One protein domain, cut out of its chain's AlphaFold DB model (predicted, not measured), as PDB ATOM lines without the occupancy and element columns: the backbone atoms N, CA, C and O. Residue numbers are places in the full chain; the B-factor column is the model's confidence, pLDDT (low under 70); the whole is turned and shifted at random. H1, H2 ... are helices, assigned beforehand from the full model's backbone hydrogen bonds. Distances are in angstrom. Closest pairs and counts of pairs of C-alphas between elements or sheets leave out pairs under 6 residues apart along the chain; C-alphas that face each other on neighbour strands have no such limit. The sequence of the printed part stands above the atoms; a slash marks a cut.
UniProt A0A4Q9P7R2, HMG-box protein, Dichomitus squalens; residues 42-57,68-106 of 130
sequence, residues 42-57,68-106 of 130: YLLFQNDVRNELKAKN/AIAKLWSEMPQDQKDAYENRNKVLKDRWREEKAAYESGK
ATOM      1  N   TYR A  42     -11.761  -6.633 -10.206       81.19
ATOM      2  CA  TYR A  42     -10.851  -5.628 -10.763       81.19
ATOM      3  C   TYR A  42     -11.072  -4.223 -10.181       81.19
ATOM      4  O   TYR A  42     -10.119  -3.482  -9.972       81.19
ATOM      5  N   LEU A  43     -12.320  -3.837  -9.901       82.31
ATOM      6  CA  LEU A  43     -12.642  -2.515  -9.354       82.31
ATOM      7  C   LEU A  43     -12.204  -2.377  -7.890       82.31
ATOM      8  O   LEU A  43     -11.831  -1.282  -7.478       82.31
ATOM      9  N   LEU A  44     -12.261  -3.463  -7.113       82.56
ATOM     10  CA  LEU A  44     -11.722  -3.505  -5.751       82.56
ATOM     11  C   LEU A  44     -10.218  -3.234  -5.793       82.56
ATOM     12  O   LEU A  44      -9.766  -2.232  -5.247       82.56
ATOM     13  N   PHE A  45      -9.493  -4.033  -6.575       83.31
ATOM     14  CA  PHE A  45      -8.060  -3.869  -6.794       83.31
ATOM     15  C   PHE A  45      -7.693  -2.467  -7.308       83.31
ATOM     16  O   PHE A  45      -6.806  -1.802  -6.777       83.31
ATOM     17  N   GLN A  46      -8.418  -1.969  -8.312       84.62
ATOM     18  CA  GLN A  46      -8.181  -0.653  -8.894       84.62
ATOM     19  C   GLN A  46      -8.410   0.481  -7.890       84.62
ATOM     20  O   GLN A  46      -7.774   1.523  -8.017       84.62
ATOM     21  N   ASN A  47      -9.306   0.327  -6.912       83.81
ATOM     22  CA  ASN A  47      -9.490   1.331  -5.865       83.81
ATOM     23  C   ASN A  47      -8.316   1.341  -4.884       83.81
ATOM     24  O   ASN A  47      -7.828   2.424  -4.569       83.81
ATOM     25  N   ASP A  48      -7.849   0.172  -4.447       83.62
ATOM     26  CA  ASP A  48      -6.698   0.058  -3.544       83.62
ATOM     27  C   ASP A  48      -5.427   0.616  -4.198       83.62
ATOM     28  O   ASP A  48      -4.834   1.572  -3.698       83.62
ATOM     29  N   VAL A  49      -5.087   0.144  -5.401       84.38
ATOM     30  CA  VAL A  49      -3.868   0.589  -6.096       84.38
ATOM     31  C   VAL A  49      -3.953   2.049  -6.535       84.38
ATOM     32  O   VAL A  49      -2.964   2.777  -6.472       84.38
ATOM     33  N   ARG A  50      -5.130   2.535  -6.955       83.69
ATOM     34  CA  ARG A  50      -5.283   3.961  -7.279       83.69
ATOM     35  C   ARG A  50      -5.061   4.835  -6.051       83.69
ATOM     36  O   ARG A  50      -4.472   5.901  -6.203       83.69
ATOM     37  N   ASN A  51      -5.532   4.422  -4.874       84.00
ATOM     38  CA  ASN A  51      -5.304   5.173  -3.641       84.00
ATOM     39  C   ASN A  51      -3.815   5.206  -3.291       84.00
ATOM     40  O   ASN A  51      -3.298   6.282  -3.007       84.00
ATOM     41  N   GLU A  52      -3.111   4.080  -3.411       82.88
ATOM     42  CA  GLU A  52      -1.661   4.034  -3.203       82.88
ATOM     43  C   GLU A  52      -0.897   4.918  -4.187       82.88
ATOM     44  O   GLU A  52      -0.034   5.700  -3.791       82.88
ATOM     45  N   LEU A  53      -1.207   4.823  -5.482       81.56
ATOM     46  CA  LEU A  53      -0.505   5.600  -6.496       81.56
ATOM     47  C   LEU A  53      -0.822   7.091  -6.397       81.56
ATOM     48  O   LEU A  53       0.052   7.909  -6.661       81.56
ATOM     49  N   LYS A  54      -2.043   7.453  -5.992       83.19
ATOM     50  CA  LYS A  54      -2.413   8.844  -5.729       83.19
ATOM     51  C   LYS A  54      -1.757   9.373  -4.452       83.19
ATOM     52  O   LYS A  54      -1.406  10.544  -4.415       83.19
ATOM     53  N   ALA A  55      -1.563   8.535  -3.434       82.75
ATOM     54  CA  ALA A  55      -0.811   8.906  -2.236       82.75
ATOM     55  C   ALA A  55       0.676   9.126  -2.556       82.75
ATOM     56  O   ALA A  55       1.263  10.101  -2.101       82.75
ATOM     57  N   LYS A  56       1.265   8.261  -3.391       80.75
ATOM     58  CA  LYS A  56       2.655   8.383  -3.857       80.75
ATOM     59  C   LYS A  56       2.846   9.544  -4.841       80.75
ATOM     60  O   LYS A  56       3.886  10.187  -4.827       80.75
ATOM     61  N   ASN A  57       1.853   9.812  -5.692       74.88
ATOM     62  CA  ASN A  57       1.900  10.838  -6.735       74.88
ATOM     63  C   ASN A  57       0.578  11.626  -6.785       74.88
ATOM     64  O   ASN A  57      -0.258  11.391  -7.668       74.88
ATOM     65  N   ALA A  68      -1.513   2.137 -15.633       84.94
ATOM     66  CA  ALA A  68      -0.579   1.372 -14.809       84.94
ATOM     67  C   ALA A  68      -1.278   0.220 -14.066       84.94
ATOM     68  O   ALA A  68      -0.790  -0.907 -14.072       84.94
ATOM     69  N   ILE A  69      -2.464   0.469 -13.506       85.62
ATOM     70  CA  ILE A  69      -3.274  -0.542 -12.809       85.62
ATOM     71  C   ILE A  69      -3.702  -1.669 -13.753       85.62
ATOM     72  O   ILE A  69      -3.673  -2.834 -13.368       85.62
ATOM     73  N   ALA A  70      -4.072  -1.348 -14.997       86.12
ATOM     74  CA  ALA A  70      -4.458  -2.356 -15.982       86.12
ATOM     75  C   ALA A  70      -3.293  -3.294 -16.350       86.12
ATOM     76  O   ALA A  70      -3.501  -4.498 -16.536       86.12
ATOM     77  N   LYS A  71      -2.069  -2.749 -16.431       88.25
ATOM     78  CA  LYS A  71      -0.845  -3.539 -16.632       88.25
ATOM     79  C   LYS A  71      -0.571  -4.429 -15.423       88.25
ATOM     80  O   LYS A  71      -0.547  -5.644 -15.581       88.25
ATOM     81  N   LEU A  72      -0.553  -3.839 -14.227       85.50
ATOM     82  CA  LEU A  72      -0.322  -4.556 -12.973       85.50
ATOM     83  C   LEU A  72      -1.333  -5.691 -12.758       85.50
ATOM     84  O   LEU A  72      -0.961  -6.780 -12.343       85.50
ATOM     85  N   TRP A  73      -2.608  -5.471 -13.091       83.69
ATOM     86  CA  TRP A  73      -3.620  -6.526 -13.030       83.69
ATOM     87  C   TRP A  73      -3.356  -7.644 -14.035       83.69
ATOM     88  O   TRP A  73      -3.570  -8.807 -13.723       83.69
ATOM     89  N   SER A  74      -2.896  -7.329 -15.247       85.94
ATOM     90  CA  SER A  74      -2.576  -8.360 -16.240       85.94
ATOM     91  C   SER A  74      -1.376  -9.203 -15.800       85.94
ATOM     92  O   SER A  74      -1.436 -10.425 -15.926       85.94
ATOM     93  N   GLU A  75      -0.362  -8.562 -15.216       86.88
ATOM     94  CA  GLU A  75       0.873  -9.175 -14.700       86.88
ATOM     95  C   GLU A  75       0.687  -9.907 -13.360       86.88
ATOM     96  O   GLU A  75       1.504 -10.747 -12.991       86.88
ATOM     97  N   MET A  76      -0.395  -9.628 -12.632       81.50
ATOM     98  CA  MET A  76      -0.682 -10.254 -11.344       81.50
ATOM     99  C   MET A  76      -0.946 -11.769 -11.482       81.50
ATOM    100  O   MET A  76      -1.688 -12.177 -12.389       81.50
ATOM    101  N   PRO A  77      -0.405 -12.606 -10.570       86.19
ATOM    102  CA  PRO A  77      -0.657 -14.043 -10.566       86.19
ATOM    103  C   PRO A  77      -2.139 -14.366 -10.365       86.19
ATOM    104  O   PRO A  77      -2.877 -13.630  -9.705       86.19
ATOM    105  N   GLN A  78      -2.558 -15.497 -10.934       81.25
ATOM    106  CA  GLN A  78      -3.946 -15.955 -10.901       81.25
ATOM    107  C   GLN A  78      -4.457 -16.117  -9.461       81.25
ATOM    108  O   GLN A  78      -5.534 -15.631  -9.159       81.25
ATOM    109  N   ASP A  79      -3.619 -16.616  -8.551       80.31
ATOM    110  CA  ASP A  79      -3.930 -16.774  -7.123       80.31
ATOM    111  C   ASP A  79      -4.414 -15.473  -6.447       80.31
ATOM    112  O   ASP A  79      -5.431 -15.429  -5.753       80.31
ATOM    113  N   GLN A  80      -3.744 -14.354  -6.739       79.12
ATOM    114  CA  GLN A  80      -4.152 -13.046  -6.227       79.12
ATOM    115  C   GLN A  80      -5.458 -12.580  -6.881       79.12
ATOM    116  O   GLN A  80      -6.340 -12.058  -6.196       79.12
ATOM    117  N   LYS A  81      -5.623 -12.802  -8.193       83.25
ATOM    118  CA  LYS A  81      -6.877 -12.502  -8.905       83.25
ATOM    119  C   LYS A  81      -8.048 -13.302  -8.329       83.25
ATOM    120  O   LYS A  81      -9.114 -12.720  -8.128       83.25
ATOM    121  N   ASP A  82      -7.834 -14.572  -8.000       83.12
ATOM    122  CA  ASP A  82      -8.818 -15.465  -7.385       83.12
ATOM    123  C   ASP A  82      -9.214 -14.988  -5.986       83.12
ATOM    124  O   ASP A  82     -10.400 -14.977  -5.650       83.12
ATOM    125  N   ALA A  83      -8.270 -14.479  -5.188       86.94
ATOM    126  CA  ALA A  83      -8.587 -13.862  -3.901       86.94
ATOM    127  C   ALA A  83      -9.537 -12.655  -4.058       86.94
ATOM    128  O   ALA A  83     -10.510 -12.515  -3.306       86.94
ATOM    129  N   TYR A  84      -9.309 -11.796  -5.061       82.44
ATOM    130  CA  TYR A  84     -10.217 -10.684  -5.376       82.44
ATOM    131  C   TYR A  84     -11.544 -11.154  -5.977       82.44
ATOM    132  O   TYR A  84     -12.582 -10.535  -5.726       82.44
ATOM    133  N   GLU A  85     -11.544 -12.234  -6.755       83.38
ATOM    134  CA  GLU A  85     -12.767 -12.841  -7.273       83.38
ATOM    135  C   GLU A  85     -13.624 -13.412  -6.145       83.38
ATOM    136  O   GLU A  85     -14.826 -13.148  -6.108       83.38
ATOM    137  N   ASN A  86     -13.021 -14.096  -5.174       84.31
ATOM    138  CA  ASN A  86     -13.725 -14.603  -4.005       84.31
ATOM    139  C   ASN A  86     -14.337 -13.457  -3.183       84.31
ATOM    140  O   ASN A  86     -15.523 -13.487  -2.860       84.31
ATOM    141  N   ARG A  87     -13.577 -12.377  -2.940       80.94
ATOM    142  CA  ARG A  87     -14.107 -11.156  -2.298       80.94
ATOM    143  C   ARG A  87     -15.290 -10.570  -3.072       80.94
ATOM    144  O   ARG A  87     -16.295 -10.199  -2.472       80.94
ATOM    145  N   ASN A  88     -15.200 -10.518  -4.399       83.81
ATOM    146  CA  ASN A  88     -16.300 -10.075  -5.252       83.81
ATOM    147  C   ASN A  88     -17.517 -11.011  -5.160       83.81
ATOM    148  O   ASN A  88     -18.639 -10.518  -5.108       83.81
ATOM    149  N   LYS A  89     -17.328 -12.338  -5.088       81.56
ATOM    150  CA  LYS A  89     -18.429 -13.297  -4.886       81.56
ATOM    151  C   LYS A  89     -19.159 -13.030  -3.574       81.56
ATOM    152  O   LYS A  89     -20.376 -12.894  -3.612       81.56
ATOM    153  N   VAL A  90     -18.437 -12.842  -2.467       83.88
ATOM    154  CA  VAL A  90     -19.043 -12.509  -1.164       83.88
ATOM    155  C   VAL A  90     -19.822 -11.192  -1.226       83.88
ATOM    156  O   VAL A  90     -20.960 -11.118  -0.773       83.88
ATOM    157  N   LEU A  91     -19.246 -10.145  -1.827       80.81
ATOM    158  CA  LEU A  91     -19.929  -8.854  -1.970       80.81
ATOM    159  C   LEU A  91     -21.158  -8.937  -2.886       80.81
ATOM    160  O   LEU A  91     -22.158  -8.264  -2.646       80.81
ATOM    161  N   LYS A  92     -21.090  -9.755  -3.940       79.12
ATOM    162  CA  LYS A  92     -22.198 -10.010  -4.868       79.12
ATOM    163  C   LYS A  92     -23.334 -10.773  -4.211       79.12
ATOM    164  O   LYS A  92     -24.488 -10.475  -4.511       79.12
ATOM    165  N   ASP A  93     -23.000 -11.732  -3.362       81.12
ATOM    166  CA  ASP A  93     -23.966 -12.519  -2.611       81.12
ATOM    167  C   ASP A  93     -24.705 -11.643  -1.595       81.12
ATOM    168  O   ASP A  93     -25.917 -11.485  -1.706       81.12
ATOM    169  N   ARG A  94     -23.968 -10.893  -0.765       80.12
ATOM    170  CA  ARG A  94     -24.567  -9.912   0.159       80.12
ATOM    171  C   ARG A  94     -25.447  -8.891  -0.546       80.12
ATOM    172  O   ARG A  94     -26.570  -8.645  -0.131       80.12
ATOM    173  N   TRP A  95     -24.982  -8.334  -1.664       80.75
ATOM    174  CA  TRP A  95     -25.801  -7.397  -2.429       80.75
ATOM    175  C   TRP A  95     -27.082  -8.039  -2.968       80.75
ATOM    176  O   TRP A  95     -28.100  -7.360  -3.092       80.75
ATOM    177  N   ARG A  96     -27.048  -9.326  -3.334       78.81
ATOM    178  CA  ARG A  96     -28.242 -10.054  -3.776       78.81
ATOM    179  C   ARG A  96     -29.242 -10.174  -2.628       78.81
ATOM    180  O   ARG A  96     -30.422  -9.938  -2.869       78.81
ATOM    181  N   GLU A  97     -28.777 -10.486  -1.423       79.75
ATOM    182  CA  GLU A  97     -29.606 -10.539  -0.213       79.75
ATOM    183  C   GLU A  97     -30.188  -9.160   0.126       79.75
ATOM    184  O   GLU A  97     -31.402  -9.018   0.248       79.75
ATOM    185  N   GLU A  98     -29.354  -8.115   0.167       75.44
ATOM    186  CA  GLU A  98     -29.779  -6.733   0.426       75.44
ATOM    187  C   GLU A  98     -30.773  -6.235  -0.629       75.44
ATOM    188  O   GLU A  98     -31.748  -5.555  -0.314       75.44
ATOM    189  N   LYS A  99     -30.549  -6.578  -1.903       76.81
ATOM    190  CA  LYS A  99     -31.460  -6.231  -2.996       76.81
ATOM    191  C   LYS A  99     -32.788  -6.962  -2.870       76.81
ATOM    192  O   LYS A  99     -33.813  -6.321  -3.076       76.81
ATOM    193  N   ALA A 100     -32.776  -8.249  -2.532       77.12
ATOM    194  CA  ALA A 100     -33.997  -9.014  -2.313       77.12
ATOM    195  C   ALA A 100     -34.790  -8.460  -1.118       77.12
ATOM    196  O   ALA A 100     -35.995  -8.254  -1.234       77.12
ATOM    197  N   ALA A 101     -34.111  -8.115  -0.019       72.25
ATOM    198  CA  ALA A 101     -34.723  -7.465   1.138       72.25
ATOM    199  C   ALA A 101     -35.296  -6.080   0.786       72.25
ATOM    200  O   ALA A 101     -36.418  -5.763   1.163       72.25
ATOM    201  N   TYR A 102     -34.574  -5.274   0.001       70.31
ATOM    202  CA  TYR A 102     -35.054  -3.967  -0.460       70.31
ATOM    203  C   TYR A 102     -36.235  -4.076  -1.432       70.31
ATOM    204  O   TYR A 102     -37.155  -3.266  -1.372       70.31
ATOM    205  N   GLU A 103     -36.234  -5.060  -2.333       70.50
ATOM    206  CA  GLU A 103     -37.357  -5.319  -3.244       70.50
ATOM    207  C   GLU A 103     -38.589  -5.830  -2.488       70.50
ATOM    208  O   GLU A 103     -39.697  -5.402  -2.805       70.50
ATOM    209  N   SER A 104     -38.399  -6.660  -1.458       65.12
ATOM    210  CA  SER A 104     -39.482  -7.156  -0.600       65.12
ATOM    211  C   SER A 104     -39.986  -6.117   0.409       65.12
ATOM    212  O   SER A 104     -41.132  -6.198   0.830       65.12
ATOM    213  N   GLY A 105     -39.153  -5.154   0.813       59.84
ATOM    214  CA  GLY A 105     -39.532  -4.040   1.690       59.84
ATOM    215  C   GLY A 105     -40.100  -2.838   0.933       59.84
ATOM    216  O   GLY A 105     -40.850  -2.050   1.487       59.84
ATOM    217  N   LYS A 106     -39.825  -2.697  -0.371       55.47
ATOM    218  CA  LYS A 106     -40.439  -1.648  -1.203       55.47
ATOM    219  C   LYS A 106     -41.949  -1.815  -1.392       55.47
ATOM    220  O   LYS A 106     -42.591  -0.870  -1.845       55.47
TER     221      LYS A 106
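What this domain is: This is residues 42 to 57 and 68 to 106 of the 130 residues of the protein "HMG-box protein" of Dichomitus squalens (UniProt A0A4Q9P7R2). One long straight helix, H3, has two shorter helices, H1 and H2, gathered near its first end, and its far part, residues 89 to 106, sticks out as a bare arm. H1 begins beside H3 and slants away from it; H2 comes back past H1, and after a sharp corner at residues 76 and 77 the chain sets out along H3, which makes most of the longest axis. The printed part has 55 residues, with three named helices in the order H1, H2, H3 and no named strand, and its class is all helix. It is only just extended, close to loose, with a radius of gyration of the C-alphas of 15.2 A, and its outline is flat, spanning 44 by 26 by 12 A.

How they stand to each other: H1, residues 42 to 56, touches H2, residues 68 to 75, and the closest C-alphas are those of Gln 46 and Ile 69, 6.3 A apart. These two helices run opposite ways at a steep tilt of 51 degrees. H1 only just touches H3, residues 78 to 105, with 3 pairs of C-alphas within 8 A. In this pair H1 takes part with residues 42 to 45 alone and H3 with residue 84 alone; the closest C-alphas are those of Phe 45 and Tyr 84, 7.3 A apart. H1 and H3 run opposite ways at a steep tilt of 67 degrees, only just short of about perpendicular. H2 and H3 are close but not clearly touching, with the closest C-alphas, those of Trp 73 and Lys 81, 8.0 A apart. They too run opposite ways at a steep tilt of 67 degrees, only just short of about perpendicular. In H1, H2 and H3 every O i to N i+4 pair is within hydrogen-bond range.

Where its parts are: H1 runs from C-alpha 42 at (-10.851, -5.628, -10.763) to C-alpha 56, 20.6 A away. H2 has 8 residues, from Ala 68 to Glu 75, and begins at C-alpha 68 at (-0.579, 1.372, -14.809). H3, the longest helix with 28 residues, measures 39.6 A from C-alpha 78 to C-alpha 105, which is at (-39.532, -4.040, 1.690).

The domain as a whole: The two C-alphas farthest apart are those of Asn 57 and Ser 104, 45.5 A. Residues 58 to 67 are not printed, and C-alphas 57 and 68 are 12.7 A apart across this cut, which lies in the link from H1 to H2. The link from H2 to H3 is tight, with 2 residues. Residues 74 to 79 stand free, and so do residues 89 to 106, of which 89 to 105 belong to H3. Without these stretches the body has 31 residues and spans 30 by 16 by 12 A. The mean pLDDT of the printed part is 80.6, and residues 104 to 106 are under 70.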